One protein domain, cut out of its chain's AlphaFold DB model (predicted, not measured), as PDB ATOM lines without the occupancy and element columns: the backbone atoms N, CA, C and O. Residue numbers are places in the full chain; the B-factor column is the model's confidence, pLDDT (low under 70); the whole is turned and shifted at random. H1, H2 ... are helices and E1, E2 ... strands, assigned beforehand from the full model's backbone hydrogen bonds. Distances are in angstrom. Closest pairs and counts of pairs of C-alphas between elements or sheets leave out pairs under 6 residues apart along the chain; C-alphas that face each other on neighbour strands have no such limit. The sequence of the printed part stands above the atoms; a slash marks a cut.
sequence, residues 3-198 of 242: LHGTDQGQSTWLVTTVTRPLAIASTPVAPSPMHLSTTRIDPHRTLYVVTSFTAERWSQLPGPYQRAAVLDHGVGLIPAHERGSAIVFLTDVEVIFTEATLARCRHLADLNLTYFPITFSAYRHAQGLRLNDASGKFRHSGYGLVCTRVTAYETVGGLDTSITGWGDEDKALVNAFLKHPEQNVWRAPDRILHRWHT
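Overview. This is residues 3 to 198 of the 242 residues of the protein "Predicted protein" of Monosiga brevicollis (UniProt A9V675). With little regular structure, the mixed sheet E1 E2 E6 lies between helices H1 and H3 on one face and H2 on the other, three layers; sheet E5 E4 E8, also mixed, makes one end, and residues 19 to 66, a long link, loop far out. Four named helices and eight named strands hold 75 of 196 printed residues, class mixed. The whole is compact, radius of gyration of the C-alphas 16.7 A, spanning 43 by 41 by 38 A.

Arrangement. E2, residues 87 to 92, is parallel to E1, residues 13 to 18, with N 16 and O 89 2.9 A apart. H2, residues 99 to 110, has a height over their sheet of 9.0 A; H1, residues 67 to 76, is on the opposite face. In both helices every O i to N i+4 pair is within hydrogen-bond range.

Along the chain. E1 begins at C-alpha 13 (1.884, 8.999, 69.681); E8, residues 189 to 194, ends at C-alpha 194 (20.731, 8.391, 78.984).

Size, cuts and confidence. The printed part has no cut; residues 3 to 58 and 127 to 129 have pLDDT under 70.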
ATOM      1  N   LEU A   3       1.921  12.283  76.853       33.44
ATOM      2  CA  LEU A   3       1.926  13.145  75.673       33.44
ATOM      3  C   LEU A   3       0.902  12.642  74.657       33.44
ATOM      4  O   LEU A   3       0.927  11.471  74.302       33.44
ATOM      5  N   HIS A   4      -0.005  13.517  74.219       30.64
ATOM      6  CA  HIS A   4      -1.010  13.242  73.184       30.64
ATOM      7  C   HIS A   4      -0.670  14.072  71.945       30.64
ATOM      8  O   HIS A   4      -0.676  15.300  71.995       30.64
ATOM      9  N   GLY A   5      -0.323  13.407  70.846       30.59
ATOM     10  CA  GLY A   5      -0.119  14.047  69.550       30.59
ATOM     11  C   GLY A   5      -1.146  13.529  68.556       30.59
ATOM     12  O   GLY A   5      -1.119  12.346  68.214       30.59
ATOM     13  N   THR A   6      -2.038  14.405  68.094       28.92
ATOM     14  CA  THR A   6      -2.851  14.153  66.901       28.92
ATOM     15  C   THR A   6      -2.116  14.756  65.715       28.92
ATOM     16  O   THR A   6      -1.924  15.967  65.653       28.92
ATOM     17  N   ASP A   7      -1.671  13.907  64.795       29.88
ATOM     18  CA  ASP A   7      -1.364  14.341  63.438       29.88
ATOM     19  C   ASP A   7      -2.494  13.861  62.532       29.88
ATOM     20  O   ASP A   7      -3.124  12.830  62.793       29.88
ATOM     21  N   GLN A   8      -2.814  14.656  61.523       31.08
ATOM     22  CA  GLN A   8      -4.013  14.539  60.705       31.08
ATOM     23  C   GLN A   8      -4.157  13.149  60.058       31.08
ATOM     24  O   GLN A   8      -3.663  12.889  58.967       31.08
ATOM     25  N   GLY A   9      -4.894  12.255  60.721       30.12
ATOM     26  CA  GLY A   9      -5.423  11.031  60.122       30.12
ATOM     27  C   GLY A   9      -4.524   9.790  60.119       30.12
ATOM     28  O   GLY A   9      -4.951   8.793  59.543       30.12
ATOM     29  N   GLN A  10      -3.353   9.767  60.772       28.38
ATOM     30  CA  GLN A  10      -2.594   8.516  60.970       28.38
ATOM     31  C   GLN A  10      -1.904   8.458  62.352       28.38
ATOM     32  O   GLN A  10      -1.084   9.310  62.677       28.38
ATOM     33  N   SER A  11      -2.214   7.403  63.120       26.97
ATOM     34  CA  SER A  11      -1.679   6.885  64.409       26.97
ATOM     35  C   SER A  11      -1.181   7.876  65.487       26.97
ATOM     36  O   SER A  11      -0.180   8.569  65.306       26.97
ATOM     37  N   THR A  12      -1.821   7.834  66.662       29.77
ATOM     38  CA  THR A  12      -1.509   8.605  67.884       29.77
ATOM     39  C   THR A  12      -0.182   8.185  68.537       29.77
ATOM     40  O   THR A  12       0.070   6.995  68.747       29.77
ATOM     41  N   TRP A  13       0.643   9.170  68.908       32.62
ATOM     42  CA  TRP A  13       1.884   8.999  69.681       32.62
ATOM     43  C   TRP A  13       1.649   9.190  71.179       32.62
ATOM     44  O   TRP A  13       1.101  10.220  71.567       32.62
ATOM     45  N   LEU A  14       2.157   8.267  72.004       43.00
ATOM     46  CA  LEU A  14       2.380   8.451  73.438       43.00
ATOM     47  C   LEU A  14       3.867   8.271  73.756       43.00
ATOM     48  O   LEU A  14       4.448   7.228  73.482       43.00
ATOM     49  N   VAL A  15       4.480   9.248  74.418       49.62
ATOM     50  CA  VAL A  15       5.752   9.061  75.129       49.62
ATOM     51  C   VAL A  15       5.441   9.195  76.614       49.62
ATOM     52  O   VAL A  15       4.913  10.227  77.030       49.62
ATOM     53  N   THR A  16       5.730   8.165  77.408       46.84
ATOM     54  CA  THR A  16       5.594   8.234  78.866       46.84
ATOM     55  C   THR A  16       6.964   8.329  79.515       46.84
ATOM     56  O   THR A  16       7.831   7.478  79.303       46.84
ATOM     57  N   THR A  17       7.169   9.401  80.281       43.34
ATOM     58  CA  THR A  17       8.379   9.623  81.085       43.34
ATOM     59  C   THR A  17       8.009   9.948  82.527       43.34
ATOM     60  O   THR A  17       6.981  10.582  82.796       43.34
ATOM     61  N   VAL A  18       8.824   9.484  83.476       36.38
ATOM     62  CA  VAL A  18       8.551   9.562  84.921       36.38
ATOM     63  C   VAL A  18       9.684  10.254  85.690       36.38
ATOM     64  O   VAL A  18      10.793   9.727  85.749       36.38
ATOM     65  N   THR A  19       9.421  11.436  86.272       31.67
ATOM     66  CA  THR A  19      10.359  12.219  87.111       31.67
ATOM     67  C   THR A  19       9.999  12.089  88.594       31.67
ATOM     68  O   THR A  19       8.845  11.856  88.951       31.67
ATOM     69  N   ARG A  20      10.983  12.294  89.485       27.50
ATOM     70  CA  ARG A  20      10.736  12.697  90.887       27.50
ATOM     71  C   ARG A  20      10.254  14.160  90.936       27.50
ATOM     72  O   ARG A  20      10.577  14.918  90.024       27.50
ATOM     73  N   PRO A  21       9.495  14.577  91.967       27.36
ATOM     74  CA  PRO A  21       8.782  15.847  91.934       27.36
ATOM     75  C   PRO A  21       9.746  17.036  92.025       27.36
ATOM     76  O   PRO A  21      10.541  17.134  92.956       27.36
ATOM     77  N   LEU A  22       9.613  17.968  91.088       29.61
ATOM     78  CA  LEU A  22       9.947  19.377  91.271       29.61
ATOM     79  C   LEU A  22       8.669  20.158  90.972       29.61
ATOM     80  O   LEU A  22       7.934  19.811  90.049       29.61
ATOM     81  N   ALA A  23       8.362  21.126  91.830       33.44
ATOM     82  CA  ALA A  23       7.105  21.865  91.843       33.44
ATOM     83  C   ALA A  23       6.764  22.450  90.460       33.44
ATOM     84  O   ALA A  23       7.594  23.144  89.881       33.44
ATOM     85  N   ILE A  24       5.549  22.209  89.948       35.91
ATOM     86  CA  ILE A  24       5.059  22.868  88.730       35.91
ATOM     87  C   ILE A  24       3.635  23.394  88.933       35.91
ATOM     88  O   ILE A  24       2.760  22.718  89.474       35.91
ATOM     89  N   ALA A  25       3.473  24.641  88.492       34.38
ATOM     90  CA  ALA A  25       2.262  25.442  88.458       34.38
ATOM     91  C   ALA A  25       1.258  24.965  87.393       34.38
ATOM     92  O   ALA A  25       1.617  24.399  86.363       34.38
ATOM     93  N   SER A  26      -0.019  25.228  87.650       35.47
ATOM     94  CA  SER A  26      -1.168  24.819  86.849       35.47
ATOM     95  C   SER A  26      -1.521  25.833  85.754       35.47
ATOM     96  O   SER A  26      -1.640  27.022  86.033       35.47
ATOM     97  N   THR A  27      -1.751  25.367  84.521       31.28
ATOM     98  CA  THR A  27      -2.841  25.807  83.609       31.28
ATOM     99  C   THR A  27      -2.830  24.989  82.299       31.28
ATOM    100  O   THR A  27      -1.756  24.601  81.845       31.28
ATOM    101  N   PRO A  28      -3.990  24.695  81.671       34.38
ATOM    102  CA  PRO A  28      -4.061  23.958  80.404       34.38
ATOM    103  C   PRO A  28      -3.925  24.885  79.181       34.38
ATOM    104  O   PRO A  28      -4.481  25.983  79.178       34.38
ATOM    105  N   VAL A  29      -3.256  24.422  78.117       36.16
ATOM    106  CA  VAL A  29      -3.085  25.139  76.832       36.16
ATOM    107  C   VAL A  29      -3.689  24.324  75.676       36.16
ATOM    108  O   VAL A  29      -3.642  23.096  75.686       36.16
ATOM    109  N   ALA A  30      -4.293  25.012  74.700       30.98
ATOM    110  CA  ALA A  30      -4.925  24.438  73.506       30.98
ATOM    111  C   ALA A  30      -3.898  23.908  72.473       30.98
ATOM    112  O   ALA A  30      -2.783  24.429  72.407       30.98
ATOM    113  N   PRO A  31      -4.255  22.909  71.637       33.12
ATOM    114  CA  PRO A  31      -3.305  22.245  70.746       33.12
ATOM    115  C   PRO A  31      -2.865  23.142  69.578       33.12
ATOM    116  O   PRO A  31      -3.686  23.729  68.877       33.12
ATOM    117  N   SER A  32      -1.551  23.204  69.356       30.58
ATOM    118  CA  SER A  32      -0.882  23.790  68.183       30.58
ATOM    119  C   SER A  32      -0.090  22.698  67.444       30.58
ATOM    120  O   SER A  32       0.226  21.679  68.064       30.58
ATOM    121  N   PRO A  33       0.237  22.864  66.145       32.38
ATOM    122  CA  PRO A  33       1.038  21.893  65.396       32.38
ATOM    123  C   PRO A  33       2.396  21.632  66.062       32.38
ATOM    124  O   PRO A  33       2.959  22.506  66.723       32.38
ATOM    125  N   MET A  34       2.915  20.415  65.886       37.66
ATOM    126  CA  MET A  34       4.160  19.956  66.498       37.66
ATOM    127  C   MET A  34       5.338  20.844  66.079       37.66
ATOM    128  O   MET A  34       5.844  20.747  64.965       37.66
ATOM    129  N   HIS A  35       5.784  21.719  66.983       35.47
ATOM    130  CA  HIS A  35       7.025  22.465  66.822       35.47
ATOM    131  C   HIS A  35       8.107  21.765  67.650       35.47
ATOM    132  O   HIS A  35       8.212  21.963  68.859       35.47
ATOM    133  N   LEU A  36       8.885  20.885  67.010       43.16
ATOM    134  CA  LEU A  36      10.135  20.400  67.591       43.16
ATOM    135  C   LEU A  36      11.183  21.502  67.443       43.16
ATOM    136  O   LEU A  36      11.644  21.774  66.336       43.16
ATOM    137  N   SER A  37      11.602  22.121  68.545       38.47
ATOM    138  CA  SER A  37      12.823  22.928  68.528       38.47
ATOM    139  C   SER A  37      14.019  21.981  68.644       38.47
ATOM    140  O   SER A  37      14.176  21.262  69.627       38.47
ATOM    141  N   THR A  38      14.841  21.932  67.601       43.69
ATOM    142  CA  THR A  38      16.005  21.050  67.526       43.69
ATOM    143  C   THR A  38      17.288  21.849  67.739       43.69
ATOM    144  O   THR A  38      17.674  22.639  66.877       43.69
ATOM    145  N   THR A  39      18.004  21.627  68.842       43.97
ATOM    146  CA  THR A  39      19.333  22.236  69.036       43.97
ATOM    147  C   THR A  39      20.408  21.357  68.398       43.97
ATOM    148  O   THR A  39      20.555  20.193  68.768       43.97
ATOM    149  N   ARG A  40      21.178  21.903  67.446       43.00
ATOM    150  CA  ARG A  40      22.364  21.248  66.866       43.00
ATOM    151  C   ARG A  40      23.566  21.491  67.770       43.00
ATOM    152  O   ARG A  40      23.934  22.636  67.996       43.00
ATOM    153  N   ILE A  41      24.184  20.416  68.258       50.75
ATOM    154  CA  ILE A  41      25.225  20.520  69.302       50.75
ATOM    155  C   ILE A  41      26.613  20.084  68.793       50.75
ATOM    156  O   ILE A  41      27.618  20.259  69.470       50.75
ATOM    157  N   ASP A  42      26.688  19.574  67.560       44.25
ATOM    158  CA  ASP A  42      27.943  19.250  66.870       44.25
ATOM    159  C   ASP A  42      27.749  19.415  65.340       44.25
ATOM    160  O   ASP A  42      26.750  18.905  64.797       44.25
ATOM    161  N   PRO A  43      28.651  20.121  64.623       46.78
ATOM    162  CA  PRO A  43      28.617  20.227  63.165       46.78
ATOM    163  C   PRO A  43      28.785  18.881  62.437       46.78
ATOM    164  O   PRO A  43      28.292  18.757  61.317       46.78
ATOM    165  N   HIS A  44      29.379  17.860  63.064       46.00
ATOM    166  CA  HIS A  44      29.701  16.574  62.437       46.00
ATOM    167  C   HIS A  44      28.900  15.371  62.965       46.00
ATOM    168  O   HIS A  44      28.842  14.349  62.281       46.00
ATOM    169  N   ARG A  45      28.270  15.446  64.149       52.34
ATOM    170  CA  ARG A  45      27.477  14.337  64.732       52.34
ATOM    171  C   ARG A  45      26.283  14.838  65.545       52.34
ATOM    172  O   ARG A  45      26.263  14.789  66.768       52.34
ATOM    173  N   THR A  46      25.244  15.296  64.860       51.00
ATOM    174  CA  THR A  46      24.117  15.990  65.497       51.00
ATOM    175  C   THR A  46      23.210  15.054  66.306       51.00
ATOM    176  O   THR A  46      22.583  14.171  65.724       51.00
ATOM    177  N   LEU A  47      23.163  15.212  67.633       51.00
ATOM    178  CA  LEU A  47      21.988  14.835  68.423       51.00
ATOM    179  C   LEU A  47      20.993  15.992  68.359       51.00
ATOM    180  O   LEU A  47      21.385  17.142  68.535       51.00
ATOM    181  N   TYR A  48      19.731  15.661  68.122       51.91
ATOM    182  CA  TYR A  48      18.608  16.581  68.232       51.91
ATOM    183  C   TYR A  48      17.845  16.246  69.508       51.91
ATOM    184  O   TYR A  48      17.640  15.070  69.793       51.91
ATOM    185  N   VAL A  49      17.463  17.260  70.278       55.56
ATOM    186  CA  VAL A  49      16.686  17.096  71.511       55.56
ATOM    187  C   VAL A  49      15.261  17.539  71.231       55.56
ATOM    188  O   VAL A  49      15.071  18.584  70.618       55.56
ATOM    189  N   VAL A  50      14.273  16.769  71.679       54.88
ATOM    190  CA  VAL A  50      12.884  17.236  71.706       54.88
ATOM    191  C   VAL A  50      12.729  18.198  72.883       54.88
ATOM    192  O   VAL A  50      12.910  17.799  74.031       54.88
ATOM    193  N   THR A  51      12.467  19.472  72.595       50.72
ATOM    194  CA  THR A  51      12.451  20.561  73.592       50.72
ATOM    195  C   THR A  51      11.051  21.008  74.013       50.72
ATOM    196  O   THR A  51      10.919  21.656  75.047       50.72
ATOM    197  N   SER A  52      10.015  20.663  73.248       48.47
ATOM    198  CA  SER A  52       8.621  20.990  73.558       48.47
ATOM    199  C   SER A  52       7.664  19.958  72.977       48.47
ATOM    200  O   SER A  52       7.913  19.406  71.903       48.47
ATOM    201  N   PHE A  53       6.546  19.738  73.669       54.25
ATOM    202  CA  PHE A  53       5.451  18.887  73.214       54.25
ATOM    203  C   PHE A  53       4.146  19.681  73.105       54.25
ATOM    204  O   PHE A  53       3.958  20.693  73.774       54.25
ATOM    205  N   THR A  54       3.237  19.219  72.249       51.53
ATOM    206  CA  THR A  54       1.975  19.913  71.930       51.53
ATOM    207  C   THR A  54       0.892  19.741  72.987       51.53
ATOM    208  O   THR A  54       0.007  20.584  73.094       51.53
ATOM    209  N   ALA A  55       0.937  18.649  73.750       58.44
ATOM    210  CA  ALA A  55       0.018  18.400  74.849       58.44
ATOM    211  C   ALA A  55       0.713  17.576  75.928       58.44
ATOM    212  O   ALA A  55       1.189  16.472  75.662       58.44
ATOM    213  N   GLU A  56       0.719  18.100  77.149       63.59
ATOM    214  CA  GLU A  56       1.275  17.444  78.326       63.59
ATOM    215  C   GLU A  56       0.164  17.138  79.326       63.59
ATOM    216  O   GLU A  56      -0.689  17.979  79.617       63.59
ATOM    217  N   ARG A  57       0.175  15.925  79.879       67.06
ATOM    218  CA  ARG A  57      -0.642  15.567  81.042       67.06
ATOM    219  C   ARG A  57       0.237  15.027  82.159       67.06
ATOM    220  O   ARG A  57       1.181  14.260  81.936       67.06
ATOM    221  N   TRP A  58      -0.122  15.418  83.374       67.31
ATOM    222  CA  TRP A  58       0.539  15.022  84.607       67.31
ATOM    223  C   TRP A  58      -0.428  14.200  85.448       67.31
ATOM    224  O   TRP A  58      -1.596  14.556  85.591       67.31
ATOM    225  N   SER A  59       0.066  13.096  85.993       70.25
ATOM    226  CA  SER A  59      -0.658  12.266  86.945       70.25
ATOM    227  C   SER A  59       0.280  11.843  88.066       70.25
ATOM    228  O   SER A  59       1.505  11.855  87.914       70.25
ATOM    229  N   GLN A  60      -0.306  11.497  89.207       72.44
ATOM    230  CA  GLN A  60       0.419  11.069  90.390       72.44
ATOM    231  C   GLN A  60      -0.271   9.845  90.983       72.44
ATOM    232  O   GLN A  60      -1.496   9.812  91.099       72.44
ATOM    233  N   LEU A  61       0.531   8.861  91.381       71.56
ATOM    234  CA  LEU A  61       0.069   7.735  92.182       71.56
ATOM    235  C   LEU A  61       0.372   7.993  93.666       71.56
ATOM    236  O   LEU A  61       1.420   8.567  93.979       71.56
ATOM    237  N   PRO A  62      -0.522   7.592  94.586       77.44
ATOM    238  CA  PRO A  62      -0.247   7.657  96.014       77.44
ATOM    239  C   PRO A  62       0.822   6.630  96.419       77.44
ATOM    240  O   PRO A  62       0.940   5.566  95.814       77.44
ATOM    241  N   GLY A  63       1.553   6.922  97.497       77.06
ATOM    242  CA  GLY A  63       2.531   6.002  98.085       77.06
ATOM    243  C   GLY A  63       3.970   6.173  97.575       77.06
ATOM    244  O   GLY A  63       4.289   7.160  96.907       77.06
ATOM    245  N   PRO A  64       4.879   5.253  97.953       74.75
ATOM    246  CA  PRO A  64       6.275   5.299  97.531       74.75
ATOM    247  C   PRO A  64       6.414   5.060  96.023       74.75
ATOM    248  O   PRO A  64       5.578   4.413  95.400       74.75
ATOM    249  N   TYR A  65       7.506   5.557  95.443       75.31
ATOM    250  CA  TYR A  65       7.796   5.393  94.020       75.31
ATOM    251  C   TYR A  65       7.942   3.915  93.621       75.31
ATOM    252  O   TYR A  65       8.744   3.192  94.209       75.31
ATOM    253  N   GLN A  66       7.211   3.518  92.575       79.75
ATOM    254  CA  GLN A  66       7.241   2.189  91.962       79.75
ATOM    255  C   GLN A  66       7.323   2.347  90.440       79.75
ATOM    256  O   GLN A  66       6.359   2.798  89.820       79.75
ATOM    257  N   ARG A  67       8.460   2.010  89.815       82.56
ATOM    258  CA  ARG A  67       8.665   2.312  88.382       82.56
ATOM    259  C   ARG A  67       7.632   1.617  87.488       82.56
ATOM    260  O   ARG A  67       7.035   2.278  86.641       82.56
ATOM    261  N   ALA A  68       7.401   0.322  87.714       88.38
ATOM    262  CA  ALA A  68       6.437  -0.475  86.958       88.38
ATOM    263  C   ALA A  68       5.027   0.133  87.019       88.38
ATOM    264  O   ALA A  68       4.443   0.441  85.986       88.38
ATOM    265  N   ALA A  69       4.527   0.394  88.233       85.69
ATOM    266  CA  ALA A  69       3.181   0.922  88.442       85.69
ATOM    267  C   ALA A  69       2.976   2.312  87.824       85.69
ATOM    268  O   ALA A  69       1.926   2.574  87.247       85.69
ATOM    269  N   VAL A  70       3.965   3.210  87.916       83.69
ATOM    270  CA  VAL A  70       3.821   4.563  87.357       83.69
ATOM    271  C   VAL A  70       3.808   4.539  85.827       83.69
ATOM    272  O   VAL A  70       3.015   5.252  85.211       83.69
ATOM    273  N   LEU A  71       4.655   3.718  85.200       87.31
ATOM    274  CA  LEU A  71       4.660   3.571  83.744       87.31
ATOM    275  C   LEU A  71       3.387   2.899  83.234       87.31
ATOM    276  O   LEU A  71       2.794   3.396  82.277       87.31
ATOM    277  N   ASP A  72       2.948   1.828  83.897       92.12
ATOM    278  CA  ASP A  72       1.720   1.114  83.552       92.12
ATOM    279  C   ASP A  72       0.487   2.014  83.691       92.12
ATOM    280  O   ASP A  72      -0.318   2.127  82.767       92.12
ATOM    281  N   HIS A  73       0.409   2.784  84.782       87.50
ATOM    282  CA  HIS A  73      -0.616   3.808  84.960       87.50
ATOM    283  C   HIS A  73      -0.607   4.828  83.815       87.50
ATOM    284  O   HIS A  73      -1.668   5.179  83.305       87.50
ATOM    285  N   GLY A  74       0.573   5.272  83.368       84.06
ATOM    286  CA  GLY A  74       0.710   6.177  82.227       84.06
ATOM    287  C   GLY A  74       0.120   5.616  80.929       84.06
ATOM    288  O   GLY A  74      -0.562   6.347  80.211       84.06
ATOM    289  N   VAL A  75       0.319   4.323  80.648       89.06
ATOM    290  CA  VAL A  75      -0.338   3.625  79.522       89.06
ATOM    291  C   VAL A  75      -1.850   3.519  79.758       89.06
ATOM    292  O   VAL A  75      -2.647   3.715  78.840       89.06
ATOM    293  N   GLY A  76      -2.264   3.283  81.005       88.50
ATOM    294  CA  GLY A  76      -3.658   3.251  81.450       88.50
ATOM    295  C   GLY A  76      -4.463   4.511  81.117       88.50
ATOM    296  O   GLY A  76      -5.656   4.412  80.844       88.50
ATOM    297  N   LEU A  77      -3.816   5.679  81.074       83.94
ATOM    298  CA  LEU A  77      -4.459   6.969  80.796       83.94
ATOM    299  C   LEU A  77      -4.859   7.183  79.327       83.94
ATOM    300  O   LEU A  77      -5.533   8.171  79.027       83.94
ATOM    301  N   ILE A  78      -4.454   6.294  78.414       80.19
ATOM    302  CA  ILE A  78      -4.820   6.385  76.996       80.19
ATOM    303  C   ILE A  78      -6.330   6.141  76.843       80.19
ATOM    304  O   ILE A  78      -6.812   5.075  77.251       80.19
ATOM    305  N   PRO A  79      -7.086   7.080  76.236       80.75
ATOM    306  CA  PRO A  79      -8.522   6.930  76.034       80.75
ATOM    307  C   PRO A  79      -8.866   5.662  75.253       80.75
ATOM    308  O   PRO A  79      -8.233   5.355  74.245       80.75
ATOM    309  N   ALA A  80      -9.926   4.963  75.667       83.44
ATOM    310  CA  ALA A  80     -10.328   3.686  75.073       83.44
ATOM    311  C   ALA A  80     -10.473   3.724  73.541       83.44
ATOM    312  O   ALA A  80     -10.070   2.784  72.863       83.44
ATOM    313  N   HIS A  81     -10.984   4.829  72.994       80.75
ATOM    314  CA  HIS A  81     -11.183   5.000  71.553       80.75
ATOM    315  C   HIS A  81      -9.879   5.195  70.756       80.75
ATOM    316  O   HIS A  81      -9.890   5.031  69.542       80.75
ATOM    317  N   GLU A  82      -8.758   5.515  71.409       78.94
ATOM    318  CA  GLU A  82      -7.451   5.710  70.759       78.94
ATOM    319  C   GLU A  82      -6.550   4.470  70.860       78.94
ATOM    320  O   GLU A  82      -5.606   4.314  70.080       78.94
ATOM    321  N   ARG A  83      -6.839   3.563  71.804       81.31
ATOM    322  CA  ARG A  83      -5.971   2.426  72.157       81.31
ATOM    323  C   ARG A  83      -5.638   1.500  70.990       81.31
ATOM    324  O   ARG A  83      -4.505   1.042  70.903       81.31
ATOM    325  N   GLY A  84      -6.578   1.269  70.073       79.62
ATOM    326  CA  GLY A  84      -6.380   0.362  68.936       79.62
ATOM    327  C   GLY A  84      -5.254   0.777  67.979       79.62
ATOM    328  O   GLY A  84      -4.653  -0.078  67.334       79.62
ATOM    329  N   SER A  85      -4.940   2.074  67.907       78.69
ATOM    330  CA  SER A  85      -3.894   2.629  67.033       78.69
ATOM    331  C   SER A  85      -2.753   3.312  67.785       78.69
ATOM    332  O   SER A  85      -1.818   3.807  67.156       78.69
ATOM    333  N   ALA A  86      -2.838   3.392  69.112       82.31
ATOM    334  CA  ALA A  86      -1.873   4.117  69.919       82.31
ATOM    335  C   ALA A  86      -0.535   3.370  70.003       82.31
ATOM    336  O   ALA A  86      -0.476   2.156  70.220       82.31
ATOM    337  N   ILE A  87       0.550   4.130  69.864       85.44
ATOM    338  CA  ILE A  87       1.923   3.668  70.066       85.44
ATOM    339  C   ILE A  87       2.453   4.334  71.327       85.44
ATOM    340  O   ILE A  87       2.342   5.548  71.473       85.44
ATOM    341  N   VAL A  88       3.054   3.556  72.221       88.81
ATOM    342  CA  VAL A  88       3.684   4.054  73.443       88.81
ATOM    343  C   VAL A  88       5.192   3.951  73.327       88.81
ATOM    344  O   VAL A  88       5.703   2.962  72.814       88.81
ATOM    345  N   PHE A  89       5.908   4.950  73.827       91.00
ATOM    346  CA  PHE A  89       7.341   4.922  74.076       91.00
ATOM    347  C   PHE A  89       7.569   5.165  75.569       91.00
ATOM    348  O   PHE A  89       7.434   6.289  76.053       91.00
ATOM    349  N   LEU A  90       7.854   4.096  76.310       91.81
ATOM    350  CA  LEU A  90       8.186   4.163  77.730       91.81
ATOM    351  C   LEU A  90       9.672   4.520  77.855       91.81
ATOM    352  O   LEU A  90      10.510   3.841  77.260       91.81
ATOM    353  N   THR A  91      10.012   5.567  78.607       86.81
ATOM    354  CA  THR A  91      11.411   5.973  78.813       86.81
ATOM    355  C   THR A  91      11.635   6.653  80.161       86.81
ATOM    356  O   THR A  91      10.708   7.145  80.804       86.81
ATOM    357  N   ASP A  92      12.892   6.693  80.601       80.44
ATOM    358  CA  ASP A  92      13.292   7.497  81.752       80.44
ATOM    359  C   ASP A  92      13.321   8.990  81.373       80.44
ATOM    360  O   ASP A  92      13.415   9.364  80.202       80.44
ATOM    361  N   VAL A  93      13.251   9.859  82.375       73.00
ATOM    362  CA  VAL A  93      13.242  11.332  82.211       73.00
ATOM    363  C   VAL A  93      14.591  11.947  81.918       73.00
ATOM    364  O   VAL A  93      14.686  13.046  81.375       73.00
ATOM    365  N   GLU A  94      15.644  11.212  82.243       75.19
ATOM    366  CA  GLU A  94      17.015  11.616  81.984       75.19
ATOM    367  C   GLU A  94      17.488  11.179  80.593       75.19
ATOM    368  O   GLU A  94      18.684  11.132  80.312       75.19
ATOM    369  N   VAL A  95      16.550  10.866  79.697       80.81
ATOM    370  CA  VAL A  95      16.835  10.397  78.346       80.81
ATOM    371  C   VAL A  95      16.675  11.524  77.337       80.81
ATOM    372  O   VAL A  95      15.689  12.256  77.319       80.81
ATOM    373  N   ILE A  96      17.662  11.634  76.458       81.12
ATOM    374  CA  ILE A  96      17.677  12.510  75.296       81.12
ATOM    375  C   ILE A  96      17.543  11.629  74.061       81.12
ATOM    376  O   ILE A  96      18.345  10.720  73.846       81.12
ATOM    377  N   PHE A  97      16.550  11.912  73.231       81.06
ATOM    378  CA  PHE A  97      16.300  11.204  71.981       81.06
ATOM    379  C   PHE A  97      15.987  12.194  70.861       81.06
ATOM    380  O   PHE A  97      15.683  13.361  71.107       81.06
ATOM    381  N   THR A  98      16.071  11.698  69.630       75.88
ATOM    382  CA  THR A  98      15.905  12.491  68.407       75.88
ATOM    383  C   THR A  98      14.540  12.249  67.767       75.88
ATOM    384  O   THR A  98      13.911  11.222  68.013       75.88
ATOM    385  N   GLU A  99      14.119  13.121  66.853       73.69
ATOM    386  CA  GLU A  99      12.959  12.857  65.989       73.69
ATOM    387  C   GLU A  99      13.109  11.533  65.218       73.69
ATOM    388  O   GLU A  99      12.177  10.737  65.143       73.69
ATOM    389  N   ALA A 100      14.319  11.228  64.739       80.50
ATOM    390  CA  ALA A 100      14.602   9.969  64.056       80.50
ATOM    391  C   ALA A 100      14.378   8.736  64.954       80.50
ATOM    392  O   ALA A 100      14.090   7.654  64.445       80.50
ATOM    393  N   THR A 101      14.511   8.882  66.276       83.12
ATOM    394  CA  THR A 101      14.161   7.829  67.238       83.12
ATOM    395  C   THR A 101      12.650   7.591  67.231       83.12
ATOM    396  O   THR A 101      12.228   6.447  67.099       83.12
ATOM    397  N   LEU A 102      11.836   8.652  67.281       81.19
ATOM    398  CA  LEU A 102      10.371   8.545  67.209       81.19
ATOM    399  C   LEU A 102       9.892   8.014  65.848       81.19
ATOM    400  O   LEU A 102       9.005   7.166  65.788       81.19
ATOM    401  N   ALA A 103      10.524   8.432  64.751       80.94
ATOM    402  CA  ALA A 103      10.227   7.905  63.420       80.94
ATOM    403  C   ALA A 103      10.533   6.397  63.314       80.94
ATOM    404  O   ALA A 103       9.743   5.644  62.745       80.94
ATOM    405  N   ARG A 104      11.641   5.924  63.909       90.56
ATOM    406  CA  ARG A 104      11.941   4.482  64.005       90.56
ATOM    407  C   ARG A 104      10.915   3.739  64.846       90.56
ATOM    408  O   ARG A 104      10.439   2.693  64.420       90.56
ATOM    409  N   CYS A 105      10.567   4.290  66.006       86.00
ATOM    410  CA  CYS A 105       9.495   3.789  66.853       86.00
ATOM    411  C   CYS A 105       8.198   3.581  66.047       86.00
ATOM    412  O   CYS A 105       7.610   2.505  66.120       86.00
ATOM    413  N   ARG A 106       7.814   4.553  65.204       83.88
ATOM    414  CA  ARG A 106       6.645   4.458  64.303       83.88
ATOM    415  C   ARG A 106       6.753   3.318  63.343       83.88
ATOM    416  O   ARG A 106       5.881   2.464  63.297       83.88
ATOM    417  N   HIS A 107       7.836   3.336  62.591       87.69
ATOM    418  CA  HIS A 107       8.037   2.403  61.514       87.69
ATOM    419  C   HIS A 107       8.021   0.957  62.022       87.69
ATOM    420  O   HIS A 107       7.360   0.104  61.440       87.69
ATOM    421  N   LEU A 108       8.692   0.692  63.146       93.94
ATOM    422  CA  LEU A 108       8.725  -0.634  63.756       93.94
ATOM    423  C   LEU A 108       7.363  -1.031  64.324       93.94
ATOM    424  O   LEU A 108       6.904  -2.139  64.056       93.94
ATOM    425  N   ALA A 109       6.683  -0.123  65.027       87.50
ATOM    426  CA  ALA A 109       5.331  -0.381  65.499       87.50
ATOM    427  C   ALA A 109       4.387  -0.682  64.328       87.50
ATOM    428  O   ALA A 109       3.617  -1.627  64.433       87.50
ATOM    429  N   ASP A 110       4.493   0.035  63.204       86.38
ATOM    430  CA  ASP A 110       3.701  -0.193  61.991       86.38
ATOM    431  C   ASP A 110       3.877  -1.597  61.412       86.38
ATOM    432  O   ASP A 110       2.892  -2.219  61.007       86.38
ATOM    433  N   LEU A 111       5.087  -2.141  61.521       93.94
ATOM    434  CA  LEU A 111       5.437  -3.520  61.177       93.94
ATOM    435  C   LEU A 111       5.072  -4.556  62.261       93.94
ATOM    436  O   LEU A 111       5.475  -5.710  62.146       93.94
ATOM    437  N   ASN A 112       4.323  -4.177  63.305       90.81
ATOM    438  CA  ASN A 112       4.023  -5.018  64.474       90.81
ATOM    439  C   ASN A 112       5.280  -5.501  65.227       90.81
ATOM    440  O   ASN A 112       5.293  -6.592  65.796       90.81
ATOM    441  N   LEU A 113       6.344  -4.694  65.239       96.62
ATOM    442  CA  LEU A 113       7.564  -4.961  65.996       96.62
ATOM    443  C   LEU A 113       7.595  -4.105  67.264       96.62
ATOM    444  O   LEU A 113       7.533  -2.875  67.207       96.62
ATOM    445  N   THR A 114       7.775  -4.751  68.413       97.75
ATOM    446  CA  THR A 114       8.073  -4.061  69.671       97.75
ATOM    447  C   THR A 114       9.555  -3.707  69.711       97.75
ATOM    448  O   THR A 114      10.420  -4.583  69.688       97.75
ATOM    449  N   TYR A 115       9.863  -2.418  69.788       97.56
ATOM    450  CA  TYR A 115      11.223  -1.905  69.758       97.56
ATOM    451  C   TYR A 115      11.788  -1.681  71.162       97.56
ATOM    452  O   TYR A 115      11.337  -0.801  71.884       97.56
ATOM    453  N   PHE A 116      12.841  -2.409  71.523       97.50
ATOM    454  CA  PHE A 116      13.637  -2.162  72.726       97.50
ATOM    455  C   PHE A 116      14.983  -1.527  72.342       97.50
ATOM    456  O   PHE A 116      15.956  -2.266  72.134       97.50
ATOM    457  N   PRO A 117      15.084  -0.190  72.219       96.19
ATOM    458  CA  PRO A 117      16.326   0.460  71.820       96.19
ATOM    459  C   PRO A 117      17.452   0.217  72.833       96.19
ATOM    460  O   PRO A 117      17.254   0.271  74.048       96.19
ATOM    461  N   ILE A 118      18.667  -0.001  72.328       96.38
ATOM    462  CA  ILE A 118      19.883  -0.001  73.143       96.38
ATOM    463  C   ILE A 118      20.346   1.451  73.270       96.38
ATOM    464  O   ILE A 118      20.715   2.094  72.284       96.38
ATOM    465  N   THR A 119      20.321   1.965  74.496       93.06
ATOM    466  CA  THR A 119      20.653   3.356  74.813       93.06
ATOM    467  C   THR A 119      22.141   3.540  75.068       93.06
ATOM    468  O   THR A 119      22.819   2.644  75.567       93.06
ATOM    469  N   PHE A 120      22.663   4.719  74.759       93.75
ATOM    470  CA  PHE A 120      23.992   5.141  75.170       93.75
ATOM    471  C   PHE A 120      23.911   5.760  76.568       93.75
ATOM    472  O   PHE A 120      23.193   6.731  76.773       93.75
ATOM    473  N   SER A 121      24.614   5.203  77.546       92.19
ATOM    474  CA  SER A 121      24.673   5.741  78.910       92.19
ATOM    475  C   SER A 121      25.964   6.534  79.092       92.19
ATOM    476  O   SER A 121      27.051   5.989  78.889       92.19
ATOM    477  N   ALA A 122      25.831   7.808  79.464       91.31
ATOM    478  CA  ALA A 122      26.973   8.678  79.726       91.31
ATOM    479  C   ALA A 122      27.740   8.245  80.983       91.31
ATOM    480  O   ALA A 122      27.150   7.731  81.937       91.31
ATOM    481  N   TYR A 123      29.044   8.505  80.993       91.88
ATOM    482  CA  TYR A 123      29.875   8.384  82.187       91.88
ATOM    483  C   TYR A 123      29.742   9.597  83.107       91.88
ATOM    484  O   TYR A 123      29.484  10.714  82.648       91.88
ATOM    485  N   ARG A 124      29.992   9.396  84.407       87.50
ATOM    486  CA  ARG A 124      30.034  10.478  85.398       87.50
ATOM    487  C   ARG A 124      31.091  11.521  85.057       87.50
ATOM    488  O   ARG A 124      30.796  12.711  85.088       87.50
ATOM    489  N   HIS A 125      32.297  11.070  84.714       77.31
ATOM    490  CA  HIS A 125      33.460  11.932  84.457       77.31
ATOM    491  C   HIS A 125      33.491  12.539  83.048       77.31
ATOM    492  O   HIS A 125      34.415  13.274  82.707       77.31
ATOM    493  N   ALA A 126      32.491  12.244  82.213       72.00
ATOM    494  CA  ALA A 126      32.496  12.603  80.799       72.00
ATOM    495  C   ALA A 126      31.110  13.038  80.309       72.00
ATOM    496  O   ALA A 126      30.641  12.623  79.245       72.00
ATOM    497  N   GLN A 127      30.441  13.867  81.114       65.31
ATOM    498  CA  GLN A 127      29.111  14.367  80.791       65.31
ATOM    499  C   GLN A 127      29.174  15.244  79.541       65.31
ATOM    500  O   GLN A 127      29.745  16.332  79.527       65.31
ATOM    501  N   GLY A 128      28.592  14.738  78.462       67.62
ATOM    502  CA  GLY A 128      28.553  15.399  77.174       67.62
ATOM    503  C   GLY A 128      27.574  14.697  76.247       67.62
ATOM    504  O   GLY A 128      27.120  13.585  76.503       67.62
ATOM    505  N   LEU A 129      27.244  15.363  75.147       69.69
ATOM    506  CA  LEU A 129      26.251  14.880  74.182       69.69
ATOM    507  C   LEU A 129      26.879  14.086  73.029       69.69
ATOM    508  O   LEU A 129      26.202  13.669  72.092       69.69
ATOM    509  N   ARG A 130      28.195  13.872  73.079       77.56
ATOM    510  CA  ARG A 130      28.907  13.047  72.103       77.56
ATOM    511  C   ARG A 130      28.712  11.585  72.481       77.56
ATOM    512  O   ARG A 130      28.837  11.242  73.649       77.56
ATOM    513  N   LEU A 131      28.431  10.733  71.502       85.88
ATOM    514  CA  LEU A 131      28.347   9.281  71.682       85.88
ATOM    515  C   LEU A 131      29.672   8.679  71.203       85.88
ATOM    516  O   LEU A 131      29.870   8.512  69.997       85.88
ATOM    517  N   ASN A 132      30.612   8.457  72.122       88.19
ATOM    518  CA  ASN A 132      31.904   7.819  71.863       88.19
ATOM    519  C   ASN A 132      32.460   7.169  73.142       88.19
ATOM    520  O   ASN A 132      31.973   7.433  74.234       88.19
ATOM    521  N   ASP A 133      33.514   6.371  73.010       88.56
ATOM    522  CA  ASP A 133      34.039   5.568  74.123       88.56
ATOM    523  C   ASP A 133      34.625   6.399  75.278       88.56
ATOM    524  O   ASP A 133      34.734   5.909  76.398       88.56
ATOM    525  N   ALA A 134      34.962   7.672  75.039       87.00
ATOM    526  CA  ALA A 134      35.420   8.574  76.092       87.00
ATOM    527  C   ALA A 134      34.260   9.163  76.914       87.00
ATOM    528  O   ALA A 134      34.477   9.589  78.046       87.00
ATOM    529  N   SER A 135      33.043   9.215  76.358       88.19
ATOM    530  CA  SER A 135      31.873   9.842  76.987       88.19
ATOM    531  C   SER A 135      30.857   8.863  77.573       88.19
ATOM    532  O   SER A 135      30.009   9.264  78.371       88.19
ATOM    533  N   GLY A 136      30.909   7.588  77.195       93.00
ATOM    534  CA  GLY A 136      29.965   6.578  77.663       93.00
ATOM    535  C   GLY A 136      30.022   5.296  76.844       93.00
ATOM    536  O   GLY A 136      30.942   5.071  76.063       93.00
ATOM    537  N   LYS A 137      29.004   4.449  77.005       93.31
ATOM    538  CA  LYS A 137      28.875   3.190  76.255       93.31
ATOM    539  C   LYS A 137      27.419   2.807  76.021       93.31
ATOM    540  O   LYS A 137      26.526   3.206  76.770       93.31
ATOM    541  N   PHE A 138      27.182   1.979  75.007       94.38
ATOM    542  CA  PHE A 138      25.869   1.381  74.773       94.38
ATOM    543  C   PHE A 138      25.517   0.354  75.863       94.38
ATOM    544  O   PHE A 138      26.274  -0.572  76.161       94.38
ATOM    545  N   ARG A 139      24.337   0.512  76.467       91.25
ATOM    546  CA  ARG A 139      23.804  -0.313  77.555       91.25
ATOM    547  C   ARG A 139      23.073  -1.532  76.988       91.25
ATOM    548  O   ARG A 139      21.848  -1.583  76.935       91.25
ATOM    549  N   HIS A 140      23.829  -2.553  76.594       89.56
ATOM    550  CA  HIS A 140      23.262  -3.778  76.008       89.56
ATOM    551  C   HIS A 140      22.375  -4.587  76.971       89.56
ATOM    552  O   HIS A 140      21.479  -5.299  76.523       89.56
ATOM    553  N   SER A 141      22.593  -4.464  78.282       84.19
ATOM    554  CA  SER A 141      21.874  -5.216  79.318       84.19
ATOM    555  C   SER A 141      20.612  -4.531  79.859       84.19
ATOM    556  O   SER A 141      19.949  -5.110  80.715       84.19
ATOM    557  N   GLY A 142      20.286  -3.311  79.413       86.12
ATOM    558  CA  GLY A 142      19.121  -2.557  79.896       86.12
ATOM    559  C   GLY A 142      17.923  -2.648  78.954       86.12
ATOM    560  O   GLY A 142      18.097  -2.535  77.741       86.12
ATOM    561  N   TYR A 143      16.718  -2.804  79.503       92.75
ATOM    562  CA  TYR A 143      15.467  -2.891  78.737       92.75
ATOM    563  C   TYR A 143      14.454  -1.814  79.143       92.75
ATOM    564  O   TYR A 143      13.310  -1.850  78.710       92.75
ATOM    565  N   GLY A 144      14.873  -0.846  79.966       88.00
ATOM    566  CA  GLY A 144      13.995   0.175  80.544       88.00
ATOM    567  C   GLY A 144      13.310   1.106  79.540       88.00
ATOM    568  O   GLY A 144      12.379   1.810  79.930       88.00
ATOM    569  N   LEU A 145      13.747   1.106  78.277       93.19
ATOM    570  CA  LEU A 145      13.090   1.812  77.185       93.19
ATOM    571  C   LEU A 145      12.434   0.814  76.237       93.19
ATOM    572  O   LEU A 145      13.074  -0.147  75.802       93.19
ATOM    573  N   VAL A 146      11.190   1.093  75.861       95.69
ATOM    574  CA  VAL A 146      10.443   0.280  74.899       95.69
ATOM    575  C   VAL A 146       9.469   1.143  74.119       95.69
ATOM    576  O   VAL A 146       8.798   1.998  74.691       95.69
ATOM    577  N   CYS A 147       9.379   0.904  72.815       94.44
ATOM    578  CA  CYS A 147       8.309   1.406  71.982       94.44
ATOM    579  C   CYS A 147       7.469   0.262  71.418       94.44
ATOM    580  O   CYS A 147       8.002  -0.683  70.844       94.44
ATOM    581  N   THR A 148       6.156   0.335  71.597       94.81
ATOM    582  CA  THR A 148       5.238  -0.729  71.189       94.81
ATOM    583  C   THR A 148       3.834  -0.185  70.962       94.81
ATOM    584  O   THR A 148       3.492   0.898  71.442       94.81
ATOM    585  N   ARG A 149       3.000  -0.934  70.242       92.75
ATOM    586  CA  ARG A 149       1.560  -0.661  70.202       92.75
ATOM    587  C   ARG A 149       0.955  -0.949  71.570       92.75
ATOM    588  O   ARG A 149       1.336  -1.919  72.220       92.75
ATOM    589  N   VAL A 150      -0.024  -0.146  71.982       91.62
ATOM    590  CA  VAL A 150      -0.769  -0.390  73.230       91.62
ATOM    591  C   VAL A 150      -1.377  -1.786  73.227       91.62
ATOM    592  O   VAL A 150      -1.244  -2.509  74.204       91.62
ATOM    593  N   THR A 151      -1.960  -2.198  72.104       93.31
ATOM    594  CA  THR A 151      -2.544  -3.532  71.954       93.31
ATOM    595  C   THR A 151      -1.520  -4.641  72.194       93.31
ATOM    596  O   THR A 151      -1.798  -5.561  72.949       93.31
ATOM    597  N   ALA A 152      -0.311  -4.525  71.638       95.94
ATOM    598  CA  ALA A 152       0.770  -5.487  71.853       95.94
ATOM    599  C   ALA A 152       1.265  -5.502  73.312       95.94
ATOM    600  O   ALA A 152       1.514  -6.571  73.866       95.94
ATOM    601  N   TYR A 153       1.365  -4.330  73.949       96.50
ATOM    602  CA  TYR A 153       1.665  -4.205  75.379       96.50
ATOM    603  C   TYR A 153       0.620  -4.919  76.246       96.50
ATOM    604  O   TYR A 153       0.976  -5.668  77.153       96.50
ATOM    605  N   GLU A 154      -0.666  -4.741  75.942       95.81
ATOM    606  CA  GLU A 154      -1.763  -5.405  76.651       95.81
ATOM    607  C   GLU A 154      -1.797  -6.913  76.402       95.81
ATOM    608  O   GLU A 154      -2.023  -7.677  77.336       95.81
ATOM    609  N   THR A 155      -1.515  -7.358  75.173       97.44
ATOM    610  CA  THR A 155      -1.449  -8.783  74.814       97.44
ATOM    611  C   THR A 155      -0.443  -9.547  75.673       97.44
ATOM    612  O   THR A 155      -0.702 -10.689  76.045       97.44
ATOM    613  N   VAL A 156       0.686  -8.929  76.031       97.88
ATOM    614  CA  VAL A 156       1.699  -9.556  76.901       97.88
ATOM    615  C   VAL A 156       1.448  -9.331  78.396       97.88
ATOM    616  O   VAL A 156       2.255  -9.764  79.214       97.88
ATOM    617  N   GLY A 157       0.342  -8.675  78.759       97.25
ATOM    618  CA  GLY A 157      -0.047  -8.397  80.144       97.25
ATOM    619  C   GLY A 157       0.560  -7.128  80.750       97.25
ATOM    620  O   GLY A 157       0.373  -6.888  81.939       97.25
ATOM    621  N   GLY A 158       1.257  -6.308  79.960       96.56
ATOM    622  CA  GLY A 158       1.875  -5.065  80.417       96.56
ATOM    623  C   GLY A 158       3.044  -5.256  81.391       96.56
ATOM    624  O   GLY A 158       3.694  -6.302  81.437       96.56
ATOM    625  N   LEU A 159       3.365  -4.202  82.142       95.38
ATOM    626  CA  LEU A 159       4.379  -4.231  83.194       95.38
ATOM    627  C   LEU A 159       3.838  -4.967  84.422       95.38
ATOM    628  O   LEU A 159       2.745  -4.680  84.903       95.38
ATOM    629  N   ASP A 160       4.653  -5.851  84.994       96.19
ATOM    630  CA  ASP A 160       4.336  -6.498  86.266       96.19
ATOM    631  C   ASP A 160       4.425  -5.483  87.419       96.19
ATOM    632  O   ASP A 160       5.502  -5.168  87.932       96.19
ATOM    633  N   THR A 161       3.269  -4.956  87.824       93.62
ATOM    634  CA  THR A 161       3.149  -3.954  88.892       93.62
ATOM    635  C   THR A 161       3.338  -4.525  90.299       93.62
ATOM    636  O   THR A 161       3.429  -3.751  91.253       93.62
ATOM    637  N   SER A 162       3.466  -5.851  90.450       93.81
ATOM    638  CA  SER A 162       3.874  -6.469  91.719       93.81
ATOM    639  C   SER A 162       5.366  -6.270  92.011       93.81
ATOM    640  O   SER A 162       5.797  -6.370  93.164       93.81
ATOM    641  N   ILE A 163       6.163  -5.930  90.989       86.94
ATOM    642  CA  ILE A 163       7.571  -5.572  91.147       86.94
ATOM    643  C   ILE A 163       7.664  -4.191  91.788       86.94
ATOM    644  O   ILE A 163       7.309  -3.169  91.195       86.94
ATOM    645  N   THR A 164       8.199  -4.169  93.006       82.81
ATOM    646  CA  THR A 164       8.410  -2.943  93.770       82.81
ATOM    647  C   THR A 164       9.845  -2.409  93.654       82.81
ATOM    648  O   THR A 164      10.809  -3.141  93.411       82.81
ATOM    649  N   GLY A 165       9.990  -1.102  93.846       73.31
ATOM    650  CA  GLY A 165      11.178  -0.289  93.721       73.31
ATOM    651  C   GLY A 165      11.539   0.010  92.270       73.31
ATOM    652  O   GLY A 165      10.730   0.469  91.456       73.31
ATOM    653  N   TRP A 166      12.820  -0.208  91.990       74.00
ATOM    654  CA  TRP A 166      13.446  -0.077  90.684       74.00
ATOM    655  C   TRP A 166      14.165  -1.387  90.353       74.00
ATOM    656  O   TRP A 166      14.919  -1.898  91.188       74.00
ATOM    657  N   GLY A 167      13.991  -1.872  89.124       81.06
ATOM    658  CA  GLY A 167      14.730  -2.995  88.568       81.06
ATOM    659  C   GLY A 167      13.883  -4.251  88.373       81.06
ATOM    660  O   GLY A 167      12.996  -4.560  89.164       81.06
ATOM    661  N   ASP A 168      14.256  -5.001  87.336       89.38
ATOM    662  CA  ASP A 168      13.652  -6.252  86.862       89.38
ATOM    663  C   ASP A 168      12.284  -6.115  86.183       89.38
ATOM    664  O   ASP A 168      11.911  -7.027  85.446       89.38
ATOM    665  N   GLU A 169      11.571  -4.994  86.320       91.56
ATOM    666  CA  GLU A 169      10.300  -4.785  85.615       91.56
ATOM    667  C   GLU A 169      10.484  -4.726  84.097       91.56
ATOM    668  O   GLU A 169       9.678  -5.247  83.327       91.56
ATOM    669  N   ASP A 170      11.602  -4.147  83.663       92.69
ATOM    670  CA  ASP A 170      11.981  -4.051  82.263       92.69
ATOM    671  C   ASP A 170      12.343  -5.420  81.669       92.69
ATOM    672  O   ASP A 170      11.937  -5.761  80.555       92.69
ATOM    673  N   LYS A 171      13.056  -6.244  82.444       94.62
ATOM    674  CA  LYS A 171      13.368  -7.635  82.098       94.62
ATOM    675  C   LYS A 171      12.114  -8.500  82.058       94.62
ATOM    676  O   LYS A 171      11.992  -9.347  81.176       94.62
ATOM    677  N   ALA A 172      11.201  -8.321  83.012       96.62
ATOM    678  CA  ALA A 172       9.933  -9.037  83.040       96.62
ATOM    679  C   ALA A 172       9.127  -8.742  81.770       96.62
ATOM    680  O   ALA A 172       8.707  -9.678  81.090       96.62
ATOM    681  N   LEU A 173       9.026  -7.464  81.386       97.50
ATOM    682  CA  LEU A 173       8.318  -7.046  80.179       97.50
ATOM    683  C   LEU A 173       8.940  -7.622  78.899       97.50
ATOM    684  O   LEU A 173       8.232  -8.233  78.102       97.50
ATOM    685  N   VAL A 174      10.257  -7.481  78.687       97.44
ATOM    686  CA  VAL A 174      10.885  -8.041  77.472       97.44
ATOM    687  C   VAL A 174      10.746  -9.565  77.422       97.44
ATOM    688  O   VAL A 174      10.498 -10.119  76.355       97.44
ATOM    689  N   ASN A 175      10.821 -10.253  78.565       97.69
ATOM    690  CA  ASN A 175      10.599 -11.695  78.629       97.69
ATOM    691  C   ASN A 175       9.153 -12.079  78.294       97.69
ATOM    692  O   ASN A 175       8.948 -13.129  77.690       97.69
ATOM    693  N   ALA A 176       8.166 -11.263  78.670       98.25
ATOM    694  CA  ALA A 176       6.771 -11.485  78.301       98.25
ATOM    695  C   ALA A 176       6.583 -11.393  76.777       98.25
ATOM    696  O   ALA A 176       5.995 -12.295  76.181       98.25
ATOM    697  N   PHE A 177       7.189 -10.390  76.131       98.19
ATOM    698  CA  PHE A 177       7.222 -10.292  74.667       98.19
ATOM    699  C   PHE A 177       7.916 -11.486  74.010       98.19
ATOM    700  O   PHE A 177       7.354 -12.084  73.100       98.19
ATOM    701  N   LEU A 178       9.106 -11.872  74.478       97.75
ATOM    702  CA  LEU A 178       9.876 -12.974  73.886       97.75
ATOM    703  C   LEU A 178       9.190 -14.343  74.009       97.75
ATOM    704  O   LEU A 178       9.468 -15.236  73.214       97.75
ATOM    705  N   LYS A 179       8.331 -14.535  75.016       97.88
ATOM    706  CA  LYS A 179       7.588 -15.787  75.227       97.88
ATOM    707  C   LYS A 179       6.272 -15.843  74.455       97.88
ATOM    708  O   LYS A 179       5.724 -16.934  74.307       97.88
ATOM    709  N   HIS A 180       5.743 -14.705  74.011       97.88
ATOM    710  CA  HIS A 180       4.463 -14.668  73.320       97.88
ATOM    711  C   HIS A 180       4.647 -15.035  71.834       97.88
ATOM    712  O   HIS A 180       5.384 -14.344  71.133       97.88
ATOM    713  N   PRO A 181       3.968 -16.075  71.313       95.94
ATOM    714  CA  PRO A 181       4.256 -16.643  69.990       95.94
ATOM    715  C   PRO A 181       3.981 -15.690  68.818       95.94
ATOM    716  O   PRO A 181       4.572 -15.832  67.753       95.94
ATOM    717  N   GLU A 182       3.084 -14.725  69.010       94.75
ATOM    718  CA  GLU A 182       2.688 -13.754  67.979       94.75
ATOM    719  C   GLU A 182       3.397 -12.398  68.107       94.75
ATOM    720  O   GLU A 182       3.144 -11.492  67.314       94.75
ATOM    721  N   GLN A 183       4.263 -12.228  69.112       97.00
ATOM    722  CA  GLN A 183       4.969 -10.970  69.331       97.00
ATOM    723  C   GLN A 183       6.400 -11.051  68.820       97.00
ATOM    724  O   GLN A 183       7.107 -12.033  69.023       97.00
ATOM    725  N   ASN A 184       6.846  -9.966  68.195       96.62
ATOM    726  CA  ASN A 184       8.185  -9.863  67.640       96.62
ATOM    727  C   ASN A 184       8.927  -8.687  68.272       96.62
ATOM    728  O   ASN A 184       8.396  -7.580  68.392       96.62
ATOM    729  N   VAL A 185      10.176  -8.932  68.664       97.69
ATOM    730  CA  VAL A 185      11.041  -7.940  69.305       97.69
ATOM    731  C   VAL A 185      12.106  -7.467  68.324       97.69
ATOM    732  O   VAL A 185      12.847  -8.267  67.760       97.69
ATOM    733  N   TRP A 186      12.233  -6.151  68.180       97.81
ATOM    734  CA  TRP A 186      13.366  -5.505  67.528       97.81
ATOM    735  C   TRP A 186      14.262  -4.840  68.573       97.81
ATOM    736  O   TRP A 186      13.780  -4.176  69.493       97.81
ATOM    737  N   ARG A 187      15.581  -4.987  68.440       96.38
ATOM    738  CA  ARG A 187      16.556  -4.423  69.384       96.38
ATOM    739  C   ARG A 187      17.830  -4.015  68.660       96.38
ATOM    740  O   ARG A 187      18.493  -4.849  68.055       96.38
ATOM    741  N   ALA A 188      18.186  -2.737  68.753       96.00
ATOM    742  CA  ALA A 188      19.365  -2.177  68.100       96.00
ATOM    743  C   ALA A 188      19.899  -0.952  68.867       96.00
ATOM    744  O   ALA A 188      19.113  -0.292  69.554       96.00
ATOM    745  N   PRO A 189      21.204  -0.629  68.766       95.31
ATOM    746  CA  PRO A 189      21.742   0.663  69.192       95.31
ATOM    747  C   PRO A 189      21.011   1.823  68.520       95.31
ATOM    748  O   PRO A 189      20.863   1.848  67.300       95.31
ATOM    749  N   ASP A 190      20.588   2.798  69.319       92.12
ATOM    750  CA  ASP A 190      19.935   4.016  68.844       92.12
ATOM    751  C   ASP A 190      20.683   5.250  69.360       92.12
ATOM    752  O   ASP A 190      21.411   5.199  70.352       92.12
ATOM    753  N   ARG A 191      20.492   6.398  68.714       87.50
ATOM    754  CA  ARG A 191      21.050   7.693  69.126       87.50
ATOM    755  C   ARG A 191      20.240   8.285  70.282       87.50
ATOM    756  O   ARG A 191      19.773   9.418  70.216       87.50
ATOM    757  N   ILE A 192      20.078   7.479  71.324       88.69
ATOM    758  CA  ILE A 192      19.399   7.803  72.568       88.69
ATOM    759  C   ILE A 192      20.459   7.893  73.657       88.69
ATOM    760  O   ILE A 192      21.169   6.921  73.910       88.69
ATOM    761  N   LEU A 193      20.559   9.046  74.304       88.19
ATOM    762  CA  LEU A 193      21.500   9.311  75.380       88.19
ATOM    763  C   LEU A 193      20.767   9.305  76.719       88.19
ATOM    764  O   LEU A 193      19.956  10.181  76.990       88.19
ATOM    765  N   HIS A 194      21.088   8.349  77.577       88.62
ATOM    766  CA  HIS A 194      20.731   8.391  78.984       88.62
ATOM    767  C   HIS A 194      21.789   9.220  79.719       88.62
ATOM    768  O   HIS A 194      22.951   8.803  79.824       88.62
ATOM    769  N   ARG A 195      21.400  10.406  80.200       84.19
ATOM    770  CA  ARG A 195      22.276  11.272  80.991       84.19
ATOM    771  C   ARG A 195      22.721  10.532  82.243       84.19
ATOM    772  O   ARG A 195      21.971   9.751  82.829       84.19
ATOM    773  N   TRP A 196      23.965  10.761  82.639       85.00
ATOM    774  CA  TRP A 196      24.428  10.251  83.914       85.00
ATOM    775  C   TRP A 196      23.695  10.990  85.034       85.00
ATOM    776  O   TRP A 196      23.569  12.212  85.000       85.00
ATOM    777  N   HIS A 197      23.235  10.249  86.032       79.38
ATOM    778  CA  HIS A 197      22.709  10.805  87.267       79.38
ATOM    779  C   HIS A 197      23.172   9.935  88.431       79.38
ATOM    780  O   HIS A 197      23.475   8.748  88.266       79.38
ATOM    781  N   THR A 198      23.204  10.516  89.626       78.00
ATOM    782  CA  THR A 198      23.502   9.754  90.837       78.00
ATOM    783  C   THR A 198      22.449   8.670  91.047       78.00
ATOM    784  O   THR A 198      21.264   8.830  90.736       78.00
TER     785      THR A 198